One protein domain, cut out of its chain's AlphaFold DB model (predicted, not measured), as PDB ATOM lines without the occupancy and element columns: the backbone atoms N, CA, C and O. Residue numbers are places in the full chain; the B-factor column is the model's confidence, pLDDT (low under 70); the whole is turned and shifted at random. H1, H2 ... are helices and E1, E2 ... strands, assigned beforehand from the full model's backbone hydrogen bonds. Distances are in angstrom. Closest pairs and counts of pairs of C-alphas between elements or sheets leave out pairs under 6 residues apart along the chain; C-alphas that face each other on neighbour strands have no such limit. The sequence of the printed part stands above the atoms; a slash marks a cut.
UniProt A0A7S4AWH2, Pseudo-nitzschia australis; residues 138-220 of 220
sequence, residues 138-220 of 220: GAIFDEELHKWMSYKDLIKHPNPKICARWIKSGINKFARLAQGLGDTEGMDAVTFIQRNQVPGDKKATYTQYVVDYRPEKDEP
ATOM      1  N   GLY A 138      35.384  12.755 -46.074       72.69
ATOM      2  CA  GLY A 138      36.079  13.577 -45.086       72.69
ATOM      3  C   GLY A 138      35.499  14.965 -44.828       72.69
ATOM      4  O   GLY A 138      36.236  15.831 -44.365       72.69
ATOM      5  N   ALA A 139      34.214  15.169 -45.109       85.50
ATOM      6  CA  ALA A 139      33.395  16.266 -44.600       85.50
ATOM      7  C   ALA A 139      32.356  15.726 -43.600       85.50
ATOM      8  O   ALA A 139      31.949  14.570 -43.701       85.50
ATOM      9  N   ILE A 140      31.901  16.571 -42.673       83.38
ATOM     10  CA  ILE A 140      30.792  16.258 -41.755       83.38
ATOM     11  C   ILE A 140      29.541  17.042 -42.150       83.38
ATOM     12  O   ILE A 140      29.651  18.101 -42.771       83.38
ATOM     13  N   PHE A 141      28.359  16.528 -41.824       84.12
ATOM     14  CA  PHE A 141      27.119  17.267 -42.028       84.12
ATOM     15  C   PHE A 141      26.945  18.294 -40.906       84.12
ATOM     16  O   PHE A 141      26.994  17.940 -39.731       84.12
ATOM     17  N   ASP A 142      26.790  19.561 -41.277       82.88
ATOM     18  CA  ASP A 142      26.492  20.649 -40.352       82.88
ATOM     19  C   ASP A 142      24.978  20.877 -40.306       82.88
ATOM     20  O   ASP A 142      24.367  21.207 -41.326       82.88
ATOM     21  N   GLU A 143      24.382  20.676 -39.132       77.44
ATOM     22  CA  GLU A 143      22.937  20.810 -38.913       77.44
ATOM     23  C   GLU A 143      22.474  22.274 -38.890       77.44
ATOM     24  O   GLU A 143      21.333  22.553 -39.237       77.44
ATOM     25  N   GLU A 144      23.336  23.237 -38.537       77.81
ATOM     26  CA  GLU A 144      22.953  24.657 -38.505       77.81
ATOM     27  C   GLU A 144      22.766  25.197 -39.931       77.81
ATOM     28  O   GLU A 144      21.795  25.894 -40.231       77.81
ATOM     29  N   LEU A 145      23.681  24.845 -40.834       78.19
ATOM     30  CA  LEU A 145      23.686  25.292 -42.227       78.19
ATOM     31  C   LEU A 145      23.085  24.271 -43.202       78.19
ATOM     32  O   LEU A 145      23.012  24.559 -44.400       78.19
ATOM     33  N   HIS A 146      22.680  23.097 -42.707       75.88
ATOM     34  CA  HIS A 146      22.147  21.973 -43.484       75.88
ATOM     35  C   HIS A 146      23.030  21.626 -44.694       75.88
ATOM     36  O   HIS A 146      22.563  21.463 -45.826       75.88
ATOM     37  N   LYS A 147      24.347  21.557 -44.471       81.12
ATOM     38  CA  LYS A 147      25.340  21.386 -45.536       81.12
ATOM     39  C   LYS A 147      26.497  20.503 -45.081       81.12
ATOM     40  O   LYS A 147      26.953  20.580 -43.950       81.12
ATOM     41  N   TRP A 148      27.047  19.718 -46.005       82.31
ATOM     42  CA  TRP A 148      28.333  19.050 -45.807       82.31
ATOM     43  C   TRP A 148      29.487  20.057 -45.778       82.31
ATOM     44  O   TRP A 148      29.677  20.832 -46.720       82.31
ATOM     45  N   MET A 149      30.274  20.017 -44.706       84.56
ATOM     46  CA  MET A 149      31.337  20.971 -44.416       84.56
ATOM     47  C   MET A 149      32.690  20.263 -44.334       84.56
ATOM     48  O   MET A 149      32.915  19.381 -43.502       84.56
ATOM     49  N   SER A 150      33.614  20.655 -45.216       89.00
ATOM     50  CA  SER A 150      35.014  20.226 -45.141       89.00
ATOM     51  C   SER A 150      35.759  21.019 -44.064       89.00
ATOM     52  O   SER A 150      35.309  22.087 -43.649       89.00
ATOM     53  N   TYR A 151      36.963  20.587 -43.672       88.69
ATOM     54  CA  TYR A 151      37.798  21.363 -42.741       88.69
ATOM     55  C   TYR A 151      37.975  22.833 -43.151       88.69
ATOM     56  O   TYR A 151      37.906  23.728 -42.313       88.69
ATOM     57  N   LYS A 152      38.157  23.101 -44.455       89.25
ATOM     58  CA  LYS A 152      38.329  24.467 -44.979       89.25
ATOM     59  C   LYS A 152      37.090  25.338 -44.782       89.25
ATOM     60  O   LYS A 152      37.237  26.555 -44.668       89.25
ATOM     61  N   ASP A 153      35.911  24.727 -44.782       90.56
ATOM     62  CA  ASP A 153      34.643  25.413 -44.557       90.56
ATOM     63  C   ASP A 153      34.399  25.603 -43.054       90.56
ATOM     64  O   ASP A 153      33.998  26.681 -42.623       90.56
ATOM     65  N   LEU A 154      34.730  24.595 -42.243       89.44
ATOM     66  CA  LEU A 154      34.545  24.598 -40.790       89.44
ATOM     67  C   LEU A 154      35.387  25.663 -40.076       89.44
ATOM     68  O   LEU A 154      34.885  26.347 -39.189       89.44
ATOM     69  N   ILE A 155      36.632  25.892 -40.502       92.44
ATOM     70  CA  ILE A 155      37.466  26.985 -39.957       92.44
ATOM     71  C   ILE A 155      37.005  28.388 -40.398       92.44
ATOM     72  O   ILE A 155      37.595  29.388 -39.998       92.44
ATOM     73  N   LYS A 156      35.995  28.474 -41.270       91.69
ATOM     74  CA  LYS A 156      35.363  29.723 -41.725       91.69
ATOM     75  C   LYS A 156      33.886  29.781 -41.333       91.69
ATOM     76  O   LYS A 156      33.142  30.594 -41.880       91.69
ATOM     77  N   HIS A 157      33.460  28.901 -40.430       89.81
ATOM     78  CA  HIS A 157      32.064  28.767 -40.055       89.81
ATOM     79  C   HIS A 157      31.537  30.066 -39.408       89.81
ATOM     80  O   HIS A 157      32.252  30.661 -38.595       89.81
ATOM     81  N   PRO A 158      30.304  30.518 -39.724       88.50
ATOM     82  CA  PRO A 158      29.720  31.724 -39.132       88.50
ATOM     83  C   PRO A 158      29.533  31.613 -37.613       88.50
ATOM     84  O   PRO A 158      29.703  32.598 -36.897       88.50
ATOM     85  N   ASN A 159      29.227  30.415 -37.104       84.38
ATOM     86  CA  ASN A 159      29.223  30.134 -35.669       84.38
ATOM     87  C   ASN A 159      30.664  30.113 -35.114       84.38
ATOM     88  O   ASN A 159      31.439  29.208 -35.456       84.38
ATOM     89  N   PRO A 160      31.025  31.048 -34.213       87.44
ATOM     90  CA  PRO A 160      32.383  31.167 -33.693       87.44
ATOM     91  C   PRO A 160      32.806  29.966 -32.843       87.44
ATOM     92  O   PRO A 160      33.996  29.670 -32.774       87.44
ATOM     93  N   LYS A 161      31.863  29.242 -32.222       87.69
ATOM     94  CA  LYS A 161      32.179  28.046 -31.421       87.69
ATOM     95  C   LYS A 161      32.650  26.893 -32.304       87.69
ATOM     96  O   LYS A 161      33.652  26.255 -31.986       87.69
ATOM     97  N   ILE A 162      31.954  26.658 -33.417       85.06
ATOM     98  CA  ILE A 162      32.313  25.631 -34.405       85.06
ATOM     99  C   ILE A 162      33.661  25.992 -35.031       85.06
ATOM    100  O   ILE A 162      34.590  25.187 -35.001       85.06
ATOM    101  N   CYS A 163      33.808  27.236 -35.490       89.00
ATOM    102  CA  CYS A 163      35.060  27.742 -36.046       89.00
ATOM    103  C   CYS A 163      36.248  27.546 -35.085       89.00
ATOM    104  O   CYS A 163      37.255  26.938 -35.454       89.00
ATOM    105  N   ALA A 164      36.110  27.971 -33.824       87.12
ATOM    106  CA  ALA A 164      37.159  27.827 -32.816       87.12
ATOM    107  C   ALA A 164      37.506  26.359 -32.519       87.12
ATOM    108  O   ALA A 164      38.687  26.027 -32.411       87.12
ATOM    109  N   ARG A 165      36.505  25.468 -32.429       89.88
ATOM    110  CA  ARG A 165      36.714  24.023 -32.226       89.88
ATOM    111  C   ARG A 165      37.568  23.424 -33.340       89.88
ATOM    112  O   ARG A 165      38.563  22.763 -33.054       89.88
ATOM    113  N   TRP A 166      37.212  23.684 -34.596       90.19
ATOM    114  CA  TRP A 166      37.921  23.110 -35.738       90.19
ATOM    115  C   TRP A 166      39.310  23.716 -35.932       90.19
ATOM    116  O   TRP A 166      40.244  22.973 -36.220       90.19
ATOM    117  N   ILE A 167      39.490  25.017 -35.680       91.69
ATOM    118  CA  ILE A 167      40.825  25.637 -35.654       91.69
ATOM    119  C   ILE A 167      41.702  24.966 -34.592       91.69
ATOM    120  O   ILE A 167      42.821  24.557 -34.900       91.69
ATOM    121  N   LYS A 168      41.190  24.805 -33.364       89.88
ATOM    122  CA  LYS A 168      41.927  24.151 -32.275       89.88
ATOM    123  C   LYS A 168      42.286  22.705 -32.635       89.88
ATOM    124  O   LYS A 168      43.449  22.327 -32.528       89.88
ATOM    125  N   SER A 169      41.316  21.926 -33.113       89.81
ATOM    126  CA  SER A 169      41.512  20.527 -33.522       89.81
ATOM    127  C   SER A 169      42.582  20.393 -34.611       89.81
ATOM    128  O   SER A 169      43.500  19.576 -34.504       89.81
ATOM    129  N   GLY A 170      42.538  21.259 -35.627       90.06
ATOM    130  CA  GLY A 170      43.536  21.263 -36.687       90.06
ATOM    131  C   GLY A 170      44.931  21.633 -36.197       90.06
ATOM    132  O   GLY A 170      45.887  20.934 -36.535       90.06
ATOM    133  N   ILE A 171      45.052  22.676 -35.368       90.69
ATOM    134  CA  ILE A 171      46.328  23.075 -34.760       90.69
ATOM    135  C   ILE A 171      46.912  21.918 -33.947       90.69
ATOM    136  O   ILE A 171      48.053  21.535 -34.190       90.69
ATOM    137  N   ASN A 172      46.125  21.305 -33.062       88.81
ATOM    138  CA  ASN A 172      46.581  20.186 -32.238       88.81
ATOM    139  C   ASN A 172      47.032  18.998 -33.093       88.81
ATOM    140  O   ASN A 172      48.065  18.383 -32.821       88.81
ATOM    141  N   LYS A 173      46.299  18.680 -34.168       88.69
ATOM    142  CA  LYS A 173      46.673  17.599 -35.086       88.69
ATOM    143  C   LYS A 173      48.002  17.877 -35.790       88.69
ATOM    144  O   LYS A 173      48.837  16.976 -35.852       88.69
ATOM    145  N   PHE A 174      48.203  19.087 -36.314       89.75
ATOM    146  CA  PHE A 174      49.458  19.455 -36.976       89.75
ATOM    147  C   PHE A 174      50.621  19.563 -35.992       89.75
ATOM    148  O   PHE A 174      51.703  19.093 -36.318       89.75
ATOM    149  N   ALA A 175      50.394  20.091 -34.789       90.69
ATOM    150  CA  ALA A 175      51.394  20.156 -33.730       90.69
ATOM    151  C   ALA A 175      51.916  18.759 -33.370       90.69
ATOM    152  O   ALA A 175      53.118  18.523 -33.435       90.69
ATOM    153  N   ARG A 176      51.013  17.801 -33.108       91.62
ATOM    154  CA  ARG A 176      51.385  16.407 -32.803       91.62
ATOM    155  C   ARG A 176      52.120  15.721 -33.952       91.62
ATOM    156  O   ARG A 176      53.012  14.920 -33.710       91.62
ATOM    157  N   LEU A 177      51.718  15.970 -35.200       92.00
ATOM    158  CA  LEU A 177      52.353  15.344 -36.365       92.00
ATOM    159  C   LEU A 177      53.708  15.963 -36.715       92.00
ATOM    160  O   LEU A 177      54.569  15.256 -37.223       92.00
ATOM    161  N   ALA A 178      53.883  17.261 -36.496       91.38
ATOM    162  CA  ALA A 178      55.124  17.973 -36.762       91.38
ATOM    163  C   ALA A 178      56.029  17.948 -35.515       91.38
ATOM    164  O   ALA A 178      56.030  16.981 -34.753       91.38
ATOM    165  N   GLN A 179      56.797  19.013 -35.295       92.50
ATOM    166  CA  GLN A 179      57.747  19.154 -34.188       92.50
ATOM    167  C   GLN A 179      57.113  19.674 -32.880       92.50
ATOM    168  O   GLN A 179      57.828  20.103 -31.980       92.50
ATOM    169  N   GLY A 180      55.783  19.645 -32.756       91.38
ATOM    170  CA  GLY A 180      55.069  20.198 -31.605       91.38
ATOM    171  C   GLY A 180      54.732  21.681 -31.768       91.38
ATOM    172  O   GLY A 180      55.213  22.361 -32.675       91.38
ATOM    173  N   LEU A 181      53.847  22.178 -30.902       88.88
ATOM    174  CA  LEU A 181      53.489  23.598 -30.816       88.88
ATOM    175  C   LEU A 181      52.884  23.909 -29.442       88.88
ATOM    176  O   LEU A 181      51.911  23.274 -29.036       88.88
ATOM    177  N   GLY A 182      53.415  24.927 -28.757       88.06
ATOM    178  CA  GLY A 182      52.976  25.278 -27.402       88.06
ATOM    179  C   GLY A 182      53.186  24.107 -26.442       88.06
ATOM    180  O   GLY A 182      54.270  23.536 -26.407       88.06
ATOM    181  N   ASP A 183      52.129  23.719 -25.727       86.50
ATOM    182  CA  ASP A 183      52.150  22.599 -24.772       86.50
ATOM    183  C   ASP A 183      51.995  21.218 -25.438       86.50
ATOM    184  O   ASP A 183      51.960  20.192 -24.763       86.50
ATOM    185  N   THR A 184      51.844  21.166 -26.765       87.06
ATOM    186  CA  THR A 184      51.670  19.906 -27.497       87.06
ATOM    187  C   THR A 184      53.009  19.389 -28.004       87.06
ATOM    188  O   THR A 184      53.599  19.987 -28.906       87.06
ATOM    189  N   GLU A 185      53.447  18.245 -27.478       91.44
ATOM    190  CA  GLU A 185      54.624  17.521 -27.967       91.44
ATOM    191  C   GLU A 185      54.403  16.965 -29.386       91.44
ATOM    192  O   GLU A 185      53.309  16.510 -29.743       91.44
ATOM    193  N   GLY A 186      55.452  17.024 -30.208       93.69
ATOM    194  CA  GLY A 186      55.450  16.549 -31.590       93.69
ATOM    195  C   GLY A 186      56.079  15.172 -31.757       93.69
ATOM    196  O   GLY A 186      56.968  14.787 -31.006       93.69
ATOM    197  N   MET A 187      55.645  14.448 -32.788       94.19
ATOM    198  CA  MET A 187      56.192  13.145 -33.186       94.19
ATOM    199  C   MET A 187      57.185  13.237 -34.355       94.19
ATOM    200  O   MET A 187      57.707  12.210 -34.775       94.19
ATOM    201  N   ASP A 188      57.395  14.435 -34.915       91.25
ATOM    202  CA  ASP A 188      58.251  14.695 -36.085       91.25
ATOM    203  C   ASP A 188      57.950  13.781 -37.293       91.25
ATOM    204  O   ASP A 188      58.821  13.351 -38.045       91.25
ATOM    205  N   ALA A 189      56.670  13.461 -37.489       91.06
ATOM    206  CA  ALA A 189      56.191  12.605 -38.570       91.06
ATOM    207  C   ALA A 189      56.014  13.357 -39.902       91.06
ATOM    208  O   ALA A 189      55.916  12.733 -40.960       91.06
ATOM    209  N   VAL A 190      55.913  14.690 -39.867       86.94
ATOM    210  CA  VAL A 190      55.669  15.536 -41.042       86.94
ATOM    211  C   VAL A 190      56.612  16.736 -41.044       86.94
ATOM    212  O   VAL A 190      56.746  17.444 -40.048       86.94
ATOM    213  N   THR A 191      57.200  17.018 -42.207       84.69
ATOM    214  CA  THR A 191      58.023  18.203 -42.460       84.69
ATOM    215  C   THR A 191      57.379  19.093 -43.518       84.69
ATOM    216  O   THR A 191      56.835  18.625 -44.523       84.69
ATOM    217  N   PHE A 192      57.419  20.405 -43.289       84.50
ATOM    218  CA  PHE A 192      56.911  21.382 -44.243       84.50
ATOM    219  C   PHE A 192      58.013  21.772 -45.218       84.50
ATOM    220  O   PHE A 192      59.077  22.234 -44.814       84.50
ATOM    221  N   ILE A 193      57.730  21.620 -46.509       87.62
ATOM    222  CA  ILE A 193      58.624  22.042 -47.583       87.62
ATOM    223  C   ILE A 193      57.979  23.154 -48.403       87.62
ATOM    224  O   ILE A 193      56.763  23.183 -48.618       87.62
ATOM    225  N   GLN A 194      58.803  24.074 -48.889       87.62
ATOM    226  CA  GLN A 194      58.373  25.085 -49.844       87.62
ATOM    227  C   GLN A 194      58.131  24.457 -51.223       87.62
ATOM    228  O   GLN A 194      58.667  23.406 -51.572       87.62
ATOM    229  N   ARG A 195      57.335  25.125 -52.065       84.00
ATOM    230  CA  ARG A 195      56.970  24.592 -53.388       84.00
ATOM    231  C   ARG A 195      58.178  24.335 -54.300       84.00
ATOM    232  O   ARG A 195      58.111  23.420 -55.121       84.00
ATOM    233  N   ASN A 196      59.236  25.133 -54.155       89.31
ATOM    234  CA  ASN A 196      60.515  25.015 -54.868       89.31
ATOM    235  C   ASN A 196      61.405  23.867 -54.351       89.31
ATOM    236  O   ASN A 196      62.345  23.490 -55.038       89.31
ATOM    237  N   GLN A 197      61.109  23.308 -53.175       89.06
ATOM    238  CA  GLN A 197      61.813  22.161 -52.594       89.06
ATOM    239  C   GLN A 197      61.181  20.819 -52.997       89.06
ATOM    240  O   GLN A 197      61.730  19.762 -52.698       89.06
ATOM    241  N   VAL A 198      60.029  20.837 -53.679       87.94
ATOM    242  CA  VAL A 198      59.432  19.624 -54.255       87.94
ATOM    243  C   VAL A 198      60.351  19.121 -55.378       87.94
ATOM    244  O   VAL A 198      60.643  19.909 -56.280       87.94
ATOM    245  N   PRO A 199      60.779  17.841 -55.369       91.00
ATOM    246  CA  PRO A 199      61.613  17.283 -56.433       91.00
ATOM    247  C   PRO A 199      60.993  17.518 -57.813       91.00
ATOM    248  O   PRO A 199      59.785  17.354 -57.977       91.00
ATOM    249  N   GLY A 200      61.800  17.937 -58.792       92.00
ATOM    250  CA  GLY A 200      61.300  18.383 -60.101       92.00
ATOM    251  C   GLY A 200      60.568  17.298 -60.900       92.00
ATOM    252  O   GLY A 200      59.691  17.607 -61.703       92.00
ATOM    253  N   ASP A 201      60.886  16.034 -60.635       93.12
ATOM    254  CA  ASP A 201      60.249  14.834 -61.179       93.12
ATOM    255  C   ASP A 201      58.955  14.440 -60.442       93.12
ATOM    256  O   ASP A 201      58.233  13.544 -60.880       93.12
ATOM    257  N   LYS A 202      58.626  15.110 -59.330       86.62
ATOM    258  CA  LYS A 202      57.452  14.822 -58.502       86.62
ATOM    259  C   LYS A 202      56.434  15.953 -58.567       86.62
ATOM    260  O   LYS A 202      56.746  17.143 -58.575       86.62
ATOM    261  N   LYS A 203      55.157  15.573 -58.540       83.50
ATOM    262  CA  LYS A 203      54.033  16.507 -58.477       83.50
ATOM    263  C   LYS A 203      53.167  16.181 -57.269       83.50
ATOM    264  O   LYS A 203      52.643  15.078 -57.167       83.50
ATOM    265  N   ALA A 204      52.978  17.162 -56.390       79.44
ATOM    266  CA  ALA A 204      51.928  17.095 -55.383       79.44
ATOM    267  C   ALA A 204      50.570  17.030 -56.099       79.44
ATOM    268  O   ALA A 204      50.220  17.934 -56.860       79.44
ATOM    269  N   THR A 205      49.849  15.930 -55.912       72.56
ATOM    270  CA  THR A 205      48.594  15.636 -56.610       72.56
ATOM    271  C   THR A 205      47.397  16.084 -55.788       72.56
ATOM    272  O   THR A 205      46.739  17.049 -56.168       72.56
ATOM    273  N   TYR A 206      47.141  15.441 -54.649       61.59
ATOM    274  CA  TYR A 206      45.970  15.734 -53.825       61.59
ATOM    275  C   TYR A 206      46.328  15.665 -52.343       61.59
ATOM    276  O   TYR A 206      46.775  14.631 -51.854       61.59
ATOM    277  N   THR A 207      46.122  16.767 -51.624       68.38
ATOM    278  CA  THR A 207      46.099  16.766 -50.160       68.38
ATOM    279  C   THR A 207      44.648  16.722 -49.709       68.38
ATOM    280  O   THR A 207      43.856  17.612 -50.025       68.38
ATOM    281  N   GLN A 208      44.289  15.665 -48.987       73.38
ATOM    282  CA  GLN A 208      42.965  15.510 -48.401       73.38
ATOM    283  C   GLN A 208      43.073  15.667 -46.891       73.38
ATOM    284  O   GLN A 208      43.936  15.063 -46.254       73.38
ATOM    285  N   TYR A 209      42.193  16.492 -46.333       80.94
ATOM    286  CA  TYR A 209      42.027  16.622 -44.895       80.94
ATOM    287  C   TYR A 209      40.627  16.136 -44.548       80.94
ATOM    288  O   TYR A 209      39.644  16.701 -45.023       80.94
ATOM    289  N   VAL A 210      40.569  15.065 -43.764       85.31
ATOM    290  CA  VAL A 210      39.336  14.386 -43.370       85.31
ATOM    291  C   VAL A 210      38.936  14.893 -41.995       85.31
ATOM    292  O   VAL A 210      39.752  14.872 -41.073       85.31
ATOM    293  N   VAL A 211      37.693  15.344 -41.869       84.62
ATOM    294  CA  VAL A 211      37.079  15.672 -40.583       84.62
ATOM    295  C   VAL A 211      36.115  14.581 -40.155       84.62
ATOM    296  O   VAL A 211      35.461  13.953 -40.985       84.62
ATOM    297  N   ASP A 212      36.067  14.366 -38.848       86.06
ATOM    298  CA  ASP A 212      35.222  13.388 -38.178       86.06
ATOM    299  C   ASP A 212      34.903  13.949 -36.789       86.06
ATOM    300  O   ASP A 212      35.812  14.456 -36.126       86.06
ATOM    301  N   TYR A 213      33.633  13.928 -36.387       82.50
ATOM    302  CA  TYR A 213      33.195  14.451 -35.091       82.50
ATOM    303  C   TYR A 213      33.110  13.301 -34.089       82.50
ATOM    304  O   TYR A 213      32.411  12.320 -34.340       82.50
ATOM    305  N   ARG A 214      33.843  13.406 -32.974       80.50
ATOM    306  CA  ARG A 214      34.056  12.289 -32.040       80.50
ATOM    307  C   ARG A 214      33.741  12.692 -30.605       80.50
ATOM    308  O   ARG A 214      34.663  12.968 -29.834       80.50
ATOM    309  N   PRO A 215      32.451  12.731 -30.225       79.94
ATOM    310  CA  PRO A 215      32.027  13.186 -28.903       79.94
ATOM    311  C   PRO A 215      32.595  12.342 -27.751       79.94
ATOM    312  O   PRO A 215      32.591  12.797 -26.613       79.94
ATOM    313  N   GLU A 216      33.096  11.135 -28.026       81.81
ATOM    314  CA  GLU A 216      33.718  10.249 -27.042       81.81
ATOM    315  C   GLU A 216      35.133  10.667 -26.607       81.81
ATOM    316  O   GLU A 216      35.688  10.063 -25.689       81.81
ATOM    317  N   LYS A 217      35.747  11.655 -27.267       77.44
ATOM    318  CA  LYS A 217      37.106  12.125 -26.964       77.44
ATOM    319  C   LYS A 217      37.100  13.417 -26.151       77.44
ATOM    320  O   LYS A 217      36.206  14.243 -26.288       77.44
ATOM    321  N   ASP A 218      38.182  13.634 -25.397       76.75
ATOM    322  CA  ASP A 218      38.413  14.874 -24.633       76.75
ATOM    323  C   ASP A 218      38.409  16.133 -25.523       76.75
ATOM    324  O   ASP A 218      38.083  17.235 -25.080       76.75
ATOM    325  N   GLU A 219      38.761  15.964 -26.800       72.88
ATOM    326  CA  GLU A 219      38.651  16.982 -27.842       72.88
ATOM    327  C   GLU A 219      37.717  16.465 -28.949       72.88
ATOM    328  O   GLU A 219      38.188  15.734 -29.830       72.88
ATOM    329  N   PRO A 220      36.412  16.792 -28.874       61.97
ATOM    330  CA  PRO A 220      35.392  16.232 -29.757       61.97
ATOM    331  C   PRO A 220      35.339  16.872 -31.147       61.97
ATOM    332  O   PRO A 220      35.573  18.103 -31.257       61.97
TER     333      PRO A 220
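Overview. This is residues 138 to 220 of the 220 residues of a protein of Pseudo-nitzschia australis (UniProt A0A7S4AWH2). Little regular structure: a small hairpin, E1 and E2, and one long helix, H2, are joined through the short H1, while residues 178 to 220, without a named element, make a wide loop that swings out beyond H2 and back toward the hairpin. Residues 196 to 202 stick out. The printed part has 83 residues, 28 in named elements, ordered E1, E2, H1, H2, class mixed; it is loose, radius of gyration of the C-alphas 15.3 A, spanning 44 by 30 by 20 A.

Along the chain. E1, residues 140 to 142, begins at C-alpha (30.792, 16.258, -41.755). E2 is 147 to 149, H1 151 to 154. H2, 160 to 177, measures 25.6 A and ends at C-alpha (52.353, 15.344, -36.365).

Arrangement. E1 and E2 are antiparallel at 132 degrees; N 149 and O 140 are 2.8 A apart, within hydrogen-bond range. H1 touches H2 with residues 162 to 166 of H2 alone; the closest C-alphas, of Leu 154 and Cys 163, are 5.7 A apart. E1 and E2 are apart from H2. In H2 every O i to N i+4 pair is within range; H1 is too short for one.

Size, cuts and confidence. The C-alphas farthest apart, of Glu 144 and Asp 201, are 44.7 A apart. The printed part has no cut, and its three links are tight. Residues 206, 207 and 220 have pLDDT under 70.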